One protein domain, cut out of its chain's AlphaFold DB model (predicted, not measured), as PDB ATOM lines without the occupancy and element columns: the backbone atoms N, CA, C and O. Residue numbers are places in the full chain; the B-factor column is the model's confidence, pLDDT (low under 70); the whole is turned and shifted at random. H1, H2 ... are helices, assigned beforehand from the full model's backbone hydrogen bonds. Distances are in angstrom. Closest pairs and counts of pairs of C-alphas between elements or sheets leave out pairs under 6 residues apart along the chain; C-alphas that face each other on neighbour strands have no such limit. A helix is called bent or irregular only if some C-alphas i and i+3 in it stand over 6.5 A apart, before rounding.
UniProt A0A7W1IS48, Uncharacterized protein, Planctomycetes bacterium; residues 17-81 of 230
ATOM      1  N   LEU A  17     -15.462  16.322  90.841       81.31
ATOM      2  CA  LEU A  17     -14.116  16.365  91.424       81.31
ATOM      3  C   LEU A  17     -13.070  16.775  90.385       81.31
ATOM      4  O   LEU A  17     -12.286  17.684  90.637       81.31
ATOM      5  N   VAL A  18     -13.096  16.168  89.195       84.81
ATOM      6  CA  VAL A  18     -12.176  16.532  88.107       84.81
ATOM      7  C   VAL A  18     -12.333  18.005  87.730       84.81
ATOM      8  O   VAL A  18     -11.337  18.722  87.670       84.81
ATOM      9  N   ALA A  19     -13.565  18.485  87.534       88.69
ATOM     10  CA  ALA A  19     -13.820  19.890  87.227       88.69
ATOM     11  C   ALA A  19     -13.294  20.822  88.332       88.69
ATOM     12  O   ALA A  19     -12.663  21.834  88.035       88.69
ATOM     13  N   GLN A  20     -13.488  20.457  89.601       89.50
ATOM     14  CA  GLN A  20     -12.987  21.219  90.742       89.50
ATOM     15  C   GLN A  20     -11.454  21.298  90.751       89.50
ATOM     16  O   GLN A  20     -10.906  22.389  90.903       89.50
ATOM     17  N   PHE A  21     -10.752  20.185  90.520       86.31
ATOM     18  CA  PHE A  21      -9.289  20.184  90.423       86.31
ATOM     19  C   PHE A  21      -8.777  21.002  89.236       86.31
ATOM     20  O   PHE A  21      -7.789  21.719  89.378       86.31
ATOM     21  N   VAL A  22      -9.458  20.944  88.087       88.25
ATOM     22  CA  VAL A  22      -9.112  21.761  86.913       88.25
ATOM     23  C   VAL A  22      -9.248  23.249  87.231       88.25
ATOM     24  O   VAL A  22      -8.332  24.016  86.940       88.25
ATOM     25  N   VAL A  23     -10.346  23.662  87.870       91.81
ATOM     26  CA  VAL A  23     -10.564  25.065  88.258       91.81
ATOM     27  C   VAL A  23      -9.508  25.525  89.262       91.81
ATOM     28  O   VAL A  23      -8.900  26.573  89.059       91.81
ATOM     29  N   ILE A  24      -9.232  24.735  90.305       90.62
ATOM     30  CA  ILE A  24      -8.201  25.063  91.302       90.62
ATOM     31  C   ILE A  24      -6.828  25.178  90.631       90.62
ATOM     32  O   ILE A  24      -6.121  26.161  90.850       90.62
ATOM     33  N   GLY A  25      -6.465  24.217  89.779       87.50
ATOM     34  CA  GLY A  25      -5.201  24.231  89.046       87.50
ATOM     35  C   GLY A  25      -5.067  25.450  88.133       87.50
ATOM     36  O   GLY A  25      -4.016  26.088  88.117       87.50
ATOM     37  N   ALA A  26      -6.139  25.825  87.431       86.44
ATOM     38  CA  ALA A  26      -6.171  27.016  86.590       86.44
ATOM     39  C   ALA A  26      -5.988  28.300  87.412       86.44
ATOM     40  O   ALA A  26      -5.169  29.140  87.049       86.44
ATOM     41  N   VAL A  27      -6.686  28.438  88.545       91.94
ATOM     42  CA  VAL A  27      -6.545  29.597  89.446       91.94
ATOM     43  C   VAL A  27      -5.128  29.687  90.009       91.94
ATOM     44  O   VAL A  27      -4.548  30.774  90.035       91.94
ATOM     45  N   LEU A  28      -4.537  28.561  90.414       86.62
ATOM     46  CA  LEU A  28      -3.173  28.528  90.935       86.62
ATOM     47  C   LEU A  28      -2.159  28.941  89.858       86.62
ATOM     48  O   LEU A  28      -1.301  29.788  90.099       86.62
ATOM     49  N   ALA A  29      -2.298  28.393  88.647       84.06
ATOM     50  CA  ALA A  29      -1.445  28.722  87.511       84.06
ATOM     51  C   ALA A  29      -1.571  30.202  87.115       84.06
ATOM     52  O   ALA A  29      -0.557  30.864  86.884       84.06
ATOM     53  N   LEU A  30      -2.793  30.743  87.095       88.38
ATOM     54  CA  LEU A  30      -3.048  32.165  86.855       88.38
ATOM     55  C   LEU A  30      -2.412  33.035  87.938       88.38
ATOM     56  O   LEU A  30      -1.778  34.034  87.612       88.38
ATOM     57  N   SER A  31      -2.529  32.645  89.208       88.62
ATOM     58  CA  SER A  31      -1.972  33.394  90.340       88.62
ATOM     59  C   SER A  31      -0.446  33.459  90.268       88.62
ATOM     60  O   SER A  31       0.124  34.546  90.342       88.62
ATOM     61  N   ILE A  32       0.217  32.320  90.032       85.38
ATOM     62  CA  ILE A  32       1.681  32.248  89.891       85.38
ATOM     63  C   ILE A  32       2.147  33.060  88.681       85.38
ATOM     64  O   ILE A  32       3.097  33.832  88.783       85.38
ATOM     65  N   THR A  33       1.466  32.927  87.542       84.00
ATOM     66  CA  THR A  33       1.857  33.629  86.312       84.00
ATOM     67  C   THR A  33       1.650  35.138  86.442       84.00
ATOM     68  O   THR A  33       2.512  35.917  86.034       84.00
ATOM     69  N   THR A  34       0.557  35.566  87.076       87.38
ATOM     70  CA  THR A  34       0.288  36.982  87.364       87.38
ATOM     71  C   THR A  34       1.338  37.550  88.316       87.38
ATOM     72  O   THR A  34       1.917  38.596  88.029       87.38
ATOM     73  N   TRP A  35       1.651  36.838  89.403       89.44
ATOM     74  CA  TRP A  35       2.680  37.243  90.361       89.44
ATOM     75  C   TRP A  35       4.069  37.340  89.717       89.44
ATOM     76  O   TRP A  35       4.756  38.343  89.900       89.44
ATOM     77  N   ALA A  36       4.462  36.351  88.908       86.44
ATOM     78  CA  ALA A  36       5.757  36.329  88.230       86.44
ATOM     79  C   ALA A  36       5.928  37.510  87.258       86.44
ATOM     80  O   ALA A  36       6.992  38.128  87.206       86.44
ATOM     81  N   ASN A  37       4.875  37.860  86.510       86.06
ATOM     82  CA  ASN A  37       4.911  39.006  85.600       86.06
ATOM     83  C   ASN A  37       4.894  40.342  86.361       86.06
ATOM     84  O   ASN A  37       5.707  41.217  86.058       86.06
ATOM     85  N   TRP A  38       4.054  40.470  87.394       90.75
ATOM     86  CA  TRP A  38       4.000  41.671  88.233       90.75
ATOM     87  C   TRP A  38       5.336  41.957  88.926       90.75
ATOM     88  O   TRP A  38       5.826  43.081  88.866       90.75
ATOM     89  N   ARG A  39       5.977  40.941  89.519       90.31
ATOM     90  CA  ARG A  39       7.259  41.090  90.229       90.31
ATOM     91  C   ARG A  39       8.346  41.726  89.356       90.31
ATOM     92  O   ARG A  39       9.186  42.467  89.861       90.31
ATOM     93  N   ARG A  40       8.339  41.426  88.055       84.31
ATOM     94  CA  ARG A  40       9.354  41.882  87.101       84.31
ATOM     95  C   ARG A  40       9.021  43.230  86.476       84.31
ATOM     96  O   ARG A  40       9.899  44.077  86.375       84.31
ATOM     97  N   GLU A  41       7.788  43.396  86.012       89.00
ATOM     98  CA  GLU A  41       7.385  44.583  85.252       89.00
ATOM     99  C   GLU A  41       6.857  45.700  86.157       89.00
ATOM    100  O   GLU A  41       6.712  46.825  85.695       89.00
ATOM    101  N   GLN A  42       6.562  45.405  87.433       90.25
ATOM    102  CA  GLN A  42       5.887  46.302  88.388       90.25
ATOM    103  C   GLN A  42       4.531  46.825  87.877       90.25
ATOM    104  O   GLN A  42       3.933  47.730  88.453       90.25
ATOM    105  N   VAL A  43       4.011  46.207  86.815       87.25
ATOM    106  CA  VAL A  43       2.722  46.497  86.200       87.25
ATOM    107  C   VAL A  43       1.872  45.242  86.302       87.25
ATOM    108  O   VAL A  43       2.284  44.146  85.921       87.25
ATOM    109  N   PHE A  44       0.666  45.401  86.837       87.19
ATOM    110  CA  PHE A  44      -0.308  44.323  86.866       87.19
ATOM    111  C   PHE A  44      -0.854  44.106  85.450       87.19
ATOM    112  O   PHE A  44      -1.530  44.975  84.901       87.19
ATOM    113  N   SER A  45      -0.548  42.958  84.840       81.75
ATOM    114  CA  SER A  45      -1.036  42.601  83.508       81.75
ATOM    115  C   SER A  45      -1.631  41.193  83.491       81.75
ATOM    116  O   SER A  45      -1.053  40.234  84.007       81.75
ATOM    117  N   PHE A  46      -2.814  41.075  82.885       83.44
ATOM    118  CA  PHE A  46      -3.559  39.824  82.786       83.44
ATOM    119  C   PHE A  46      -3.697  39.438  81.311       83.44
ATOM    120  O   PHE A  46      -4.541  39.972  80.594       83.44
ATOM    121  N   ARG A  47      -2.814  38.551  80.835       86.12
ATOM    122  CA  ARG A  47      -2.716  38.164  79.415       86.12
ATOM    123  C   ARG A  47      -2.877  36.657  79.239       86.12
ATOM    124  O   ARG A  47      -1.971  35.957  78.805       86.12
ATOM    125  N   VAL A  48      -4.064  36.155  79.568       84.50
ATOM    126  CA  VAL A  48      -4.377  34.711  79.595       84.50
ATOM    127  C   VAL A  48      -4.234  34.031  78.226       84.50
ATOM    128  O   VAL A  48      -4.010  32.826  78.166       84.50
ATOM    129  N   PHE A  49      -4.318  34.776  77.123       89.56
ATOM    130  CA  PHE A  49      -4.151  34.238  75.767       89.56
ATOM    131  C   PHE A  49      -2.734  34.420  75.195       89.56
ATOM    132  O   PHE A  49      -2.470  33.997  74.075       89.56
ATOM    133  N   ASP A  50      -1.812  35.024  75.951       88.75
ATOM    134  CA  ASP A  50      -0.436  35.269  75.517       88.75
ATOM    135  C   ASP A  50       0.476  34.105  75.946       88.75
ATOM    136  O   ASP A  50       0.684  33.832  77.132       88.75
ATOM    137  N   SER A  51       1.038  33.392  74.969       86.31
ATOM    138  CA  SER A  51       1.926  32.251  75.216       86.31
ATOM    139  C   SER A  51       3.235  32.650  75.909       86.31
ATOM    140  O   SER A  51       3.783  31.859  76.688       86.31
ATOM    141  N   VAL A  52       3.717  33.879  75.689       87.69
ATOM    142  CA  VAL A  52       4.916  34.424  76.337       87.69
ATOM    143  C   VAL A  52       4.632  34.681  77.813       87.69
ATOM    144  O   VAL A  52       5.455  34.319  78.660       87.69
ATOM    145  N   TRP A  53       3.449  35.204  78.140       84.62
ATOM    146  CA  TRP A  53       3.006  35.405  79.524       84.62
ATOM    147  C   TRP A  53       3.032  34.086  80.312       84.62
ATOM    148  O   TRP A  53       3.642  34.015  81.383       84.62
ATOM    149  N   TRP A  54       2.505  33.005  79.725       84.00
ATOM    150  CA  TRP A  54       2.542  31.657  80.309       84.00
ATOM    151  C   TRP A  54       3.935  31.033  80.393       84.00
ATOM    152  O   TRP A  54       4.211  30.261  81.315       84.00
ATOM    153  N   SER A  55       4.821  31.311  79.432       85.75
ATOM    154  CA  SER A  55       6.188  30.769  79.446       85.75
ATOM    155  C   SER A  55       6.948  31.178  80.715       85.75
ATOM    156  O   SER A  55       7.642  30.351  81.305       85.75
ATOM    157  N   ARG A  56       6.715  32.407  81.193       83.50
ATOM    158  CA  ARG A  56       7.308  32.947  82.422       83.50
ATOM    159  C   ARG A  56       6.729  32.307  83.680       83.50
ATOM    160  O   ARG A  56       7.477  31.920  84.570       83.50
ATOM    161  N   GLY A  57       5.407  32.133  83.735       80.50
ATOM    162  CA  GLY A  57       4.770  31.399  84.832       80.50
ATOM    163  C   GLY A  57       5.316  29.975  84.952       80.50
ATOM    164  O   GLY A  57       5.628  29.519  86.048       80.50
ATOM    165  N   ARG A  58       5.529  29.298  83.813       84.38
ATOM    166  CA  ARG A  58       6.166  27.975  83.784       84.38
ATOM    167  C   ARG A  58       7.603  28.004  84.295       84.38
ATOM    168  O   ARG A  58       7.933  27.134  85.095       84.38
ATOM    169  N   SER A  59       8.444  28.948  83.863       85.88
ATOM    170  CA  SER A  59       9.837  29.021  84.330       85.88
ATOM    171  C   SER A  59       9.933  29.297  85.830       85.88
ATOM    172  O   SER A  59      10.730  28.656  86.505       85.88
ATOM    173  N   GLU A  60       9.079  30.173  86.364       82.81
ATOM    174  CA  GLU A  60       9.045  30.487  87.799       82.81
ATOM    175  C   GLU A  60       8.478  29.321  88.631       82.81
ATOM    176  O   GLU A  60       8.877  29.108  89.774       82.81
ATOM    177  N   ALA A  61       7.578  28.516  88.050       80.19
ATOM    178  CA  ALA A  61       7.030  27.316  88.682       80.19
ATOM    179  C   ALA A  61       8.003  26.119  88.682       80.19
ATOM    180  O   ALA A  61       7.877  25.237  89.536       80.19
ATOM    181  N   GLN A  62       8.975  26.069  87.758       86.69
ATOM    182  CA  GLN A  62       9.947  24.968  87.657       86.69
ATOM    183  C   GLN A  62      10.639  24.601  88.981       86.69
ATOM    184  O   GLN A  62      10.640  23.412  89.299       86.69
ATOM    185  N   PRO A  63      11.199  25.532  89.786       88.69
ATOM    186  CA  PRO A  63      11.852  25.172  91.047       88.69
ATOM    187  C   PRO A  63      10.902  24.496  92.042       88.69
ATOM    188  O   PRO A  63      11.308  23.564  92.732       88.69
ATOM    189  N   TYR A  64       9.629  24.896  92.080       83.62
ATOM    190  CA  TYR A  64       8.628  24.266  92.945       83.62
ATOM    191  C   TYR A  64       8.272  22.859  92.464       83.62
ATOM    192  O   TYR A  64       8.189  21.934  93.268       83.62
ATOM    193  N   VAL A  65       8.116  22.671  91.150       82.94
ATOM    194  CA  VAL A  65       7.874  21.348  90.552       82.94
ATOM    195  C   VAL A  65       9.075  20.425  90.770       82.94
ATOM    196  O   VAL A  65       8.900  19.260  91.127       82.94
ATOM    197  N   ALA A  66      10.293  20.935  90.590       86.81
ATOM    198  CA  ALA A  66      11.526  20.200  90.851       86.81
ATOM    199  C   ALA A  66      11.652  19.828  92.335       86.81
ATOM    200  O   ALA A  66      11.950  18.677  92.647       86.81
ATOM    201  N   GLY A  67      11.351  20.764  93.240       86.81
ATOM    202  CA  GLY A  67      11.295  20.521  94.681       86.81
ATOM    203  C   GLY A  67      10.286  19.432  95.041       86.81
ATOM    204  O   GLY A  67      10.646  18.462  95.701       86.81
ATOM    205  N   ALA A  68       9.059  19.519  94.523       81.81
ATOM    206  CA  ALA A  68       8.025  18.512  94.744       81.81
ATOM    207  C   ALA A  68       8.439  17.124  94.224       81.81
ATOM    208  O   ALA A  68       8.237  16.126  94.913       81.81
ATOM    209  N   ARG A  69       9.063  17.048  93.040       85.56
ATOM    210  CA  ARG A  69       9.611  15.790  92.502       85.56
ATOM    211  C   ARG A  69      10.721  15.227  93.382       85.56
ATOM    212  O   ARG A  69      10.731  14.026  93.627       85.56
ATOM    213  N   LYS A  70      11.624  16.081  93.869       89.56
ATOM    214  CA  LYS A  70      12.705  15.682  94.773       89.56
ATOM    215  C   LYS A  70      12.143  15.118  96.079       89.56
ATOM    216  O   LYS A  70      12.470  13.991  96.424       89.56
ATOM    217  N   THR A  71      11.238  15.840  96.741       84.50
ATOM    218  CA  THR A  71      10.587  15.371  97.974       84.50
ATOM    219  C   THR A  71       9.810  14.075  97.746       84.50
ATOM    220  O   THR A  71       9.890  13.163  98.562       84.50
ATOM    221  N   ALA A  72       9.093  13.948  96.626       83.94
ATOM    222  CA  ALA A  72       8.398  12.708  96.283       83.94
ATOM    223  C   ALA A  72       9.372  11.533  96.095       83.94
ATOM    224  O   ALA A  72       9.087  10.431  96.557       83.94
ATOM    225  N   GLY A  73      10.527  11.773  95.465       86.75
ATOM    226  CA  GLY A  73      11.600  10.788  95.330       86.75
ATOM    227  C   GLY A  73      12.198  10.374  96.677       86.75
ATOM    228  O   GLY A  73      12.345   9.186  96.934       86.75
ATOM    229  N   GLU A  74      12.472  11.326  97.570       88.94
ATOM    230  CA  GLU A  74      12.994  11.050  98.917       88.94
ATOM    231  C   GLU A  74      12.005  10.234  99.759       88.94
ATOM    232  O   GLU A  74      12.388   9.237 100.371       88.94
ATOM    233  N   VAL A  75      10.721  10.610  99.753       87.50
ATOM    234  CA  VAL A  75       9.661   9.853 100.438       87.50
ATOM    235  C   VAL A  75       9.536   8.454  99.846       87.50
ATOM    236  O   VAL A  75       9.392   7.485 100.590       87.50
ATOM    237  N   TYR A  76       9.623   8.333  98.521       88.31
ATOM    238  CA  TYR A  76       9.602   7.039  97.859       88.31
ATOM    239  C   TYR A  76      10.757   6.151  98.336       88.31
ATOM    240  O   TYR A  76      10.512   5.041  98.805       88.31
ATOM    241  N   THR A  77      11.995   6.647  98.278       90.12
ATOM    242  CA  THR A  77      13.182   5.901  98.715       90.12
ATOM    243  C   THR A  77      13.107   5.542 100.199       90.12
ATOM    244  O   THR A  77      13.438   4.422 100.569       90.12
ATOM    245  N   ALA A  78      12.595   6.429 101.054       90.25
ATOM    246  CA  ALA A  78      12.425   6.135 102.477       90.25
ATOM    247  C   ALA A  78      11.423   4.994 102.748       90.25
ATOM    248  O   ALA A  78      11.574   4.242 103.713       90.25
ATOM    249  N   VAL A  79      10.386   4.859 101.917       91.44
ATOM    250  CA  VAL A  79       9.341   3.842 102.096       91.44
ATOM    251  C   VAL A  79       9.702   2.529 101.398       91.44
ATOM    252  O   VAL A  79       9.638   1.473 102.030       91.44
ATOM    253  N   TRP A  80      10.063   2.591 100.117       92.31
ATOM    254  CA  TRP A  80      10.228   1.439  99.220       92.31
ATOM    255  C   TRP A  80      11.650   1.265  98.670       92.31
ATOM    256  O   TRP A  80      11.878   0.337  97.899       92.31
ATOM    257  N   GLY A  81      12.587   2.152  99.003       91.12
ATOM    258  CA  GLY A  81      13.990   2.005  98.617       91.12
ATOM    259  C   GLY A  81      14.741   0.982  99.470       91.12
ATOM    260  O   GLY A  81      14.177   0.366 100.374       91.12
TER     261      GLY A  81
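This is residues 17 to 81 of the 230 residues of an uncharacterized protein of Planctomycetes bacterium (UniProt A0A7W1IS48). Two long helices cross near one end of the model, where residues 29 to 37 of H1 pack on H2a, the first arm of the bent helix H2; from there the free stretches, residues 17 to 28 of H1 and residues 62 to 72 and 74 to 80 of H2, stick out and spread as a lopsided V. A loop, residues 42 to 50, folds the chain back from H1 to H2. The printed part has 65 residues with two named helices, H1 then H2, and no named strand; its class is all helix. It is loose, with a radius of gyration of the C-alphas of 15.2 A, and spans 47 by 30 by 16 A, only just flat.

By its hydrogen bonds H2, residues 51 to 80, was assigned as one helix, but it is bent: C-alphas 60 and 63 are 6.8 A apart. Its arms, H2a with residues 51 to 60 and H2b with residues 63 to 80, stand at a steep tilt of 47 degrees. H1, residues 17 to 41, touches H2a with residues 29 to 37 alone; the closest C-alphas, those of Thr 33 and Gly 57, are 4.0 A apart. H1 and H2a are about perpendicular, at 90 degrees. H1 and H2b are apart. In H2a and H2b every O i to N i+4 pair is within hydrogen-bond range; in H1 it is 20 of 21.

H2a measures 14.6 A from first to last C-alpha, beginning at C-alpha 51 (1.926, 32.251, 75.216). H2b measures 25.2 A and ends at C-alpha 80 (10.228, 1.439, 99.220). H1 measures 36.0 A and begins at C-alpha 17 (-14.116, 16.365, 91.424).

The C-alphas farthest apart, those of Val 43 and Gly 81, are 47.5 A apart. The printed part has no cut, and the link from H1 to H2 is short, with 9 residues. The mean pLDDT of the printed part is 86.8, and no printed residue is under 70.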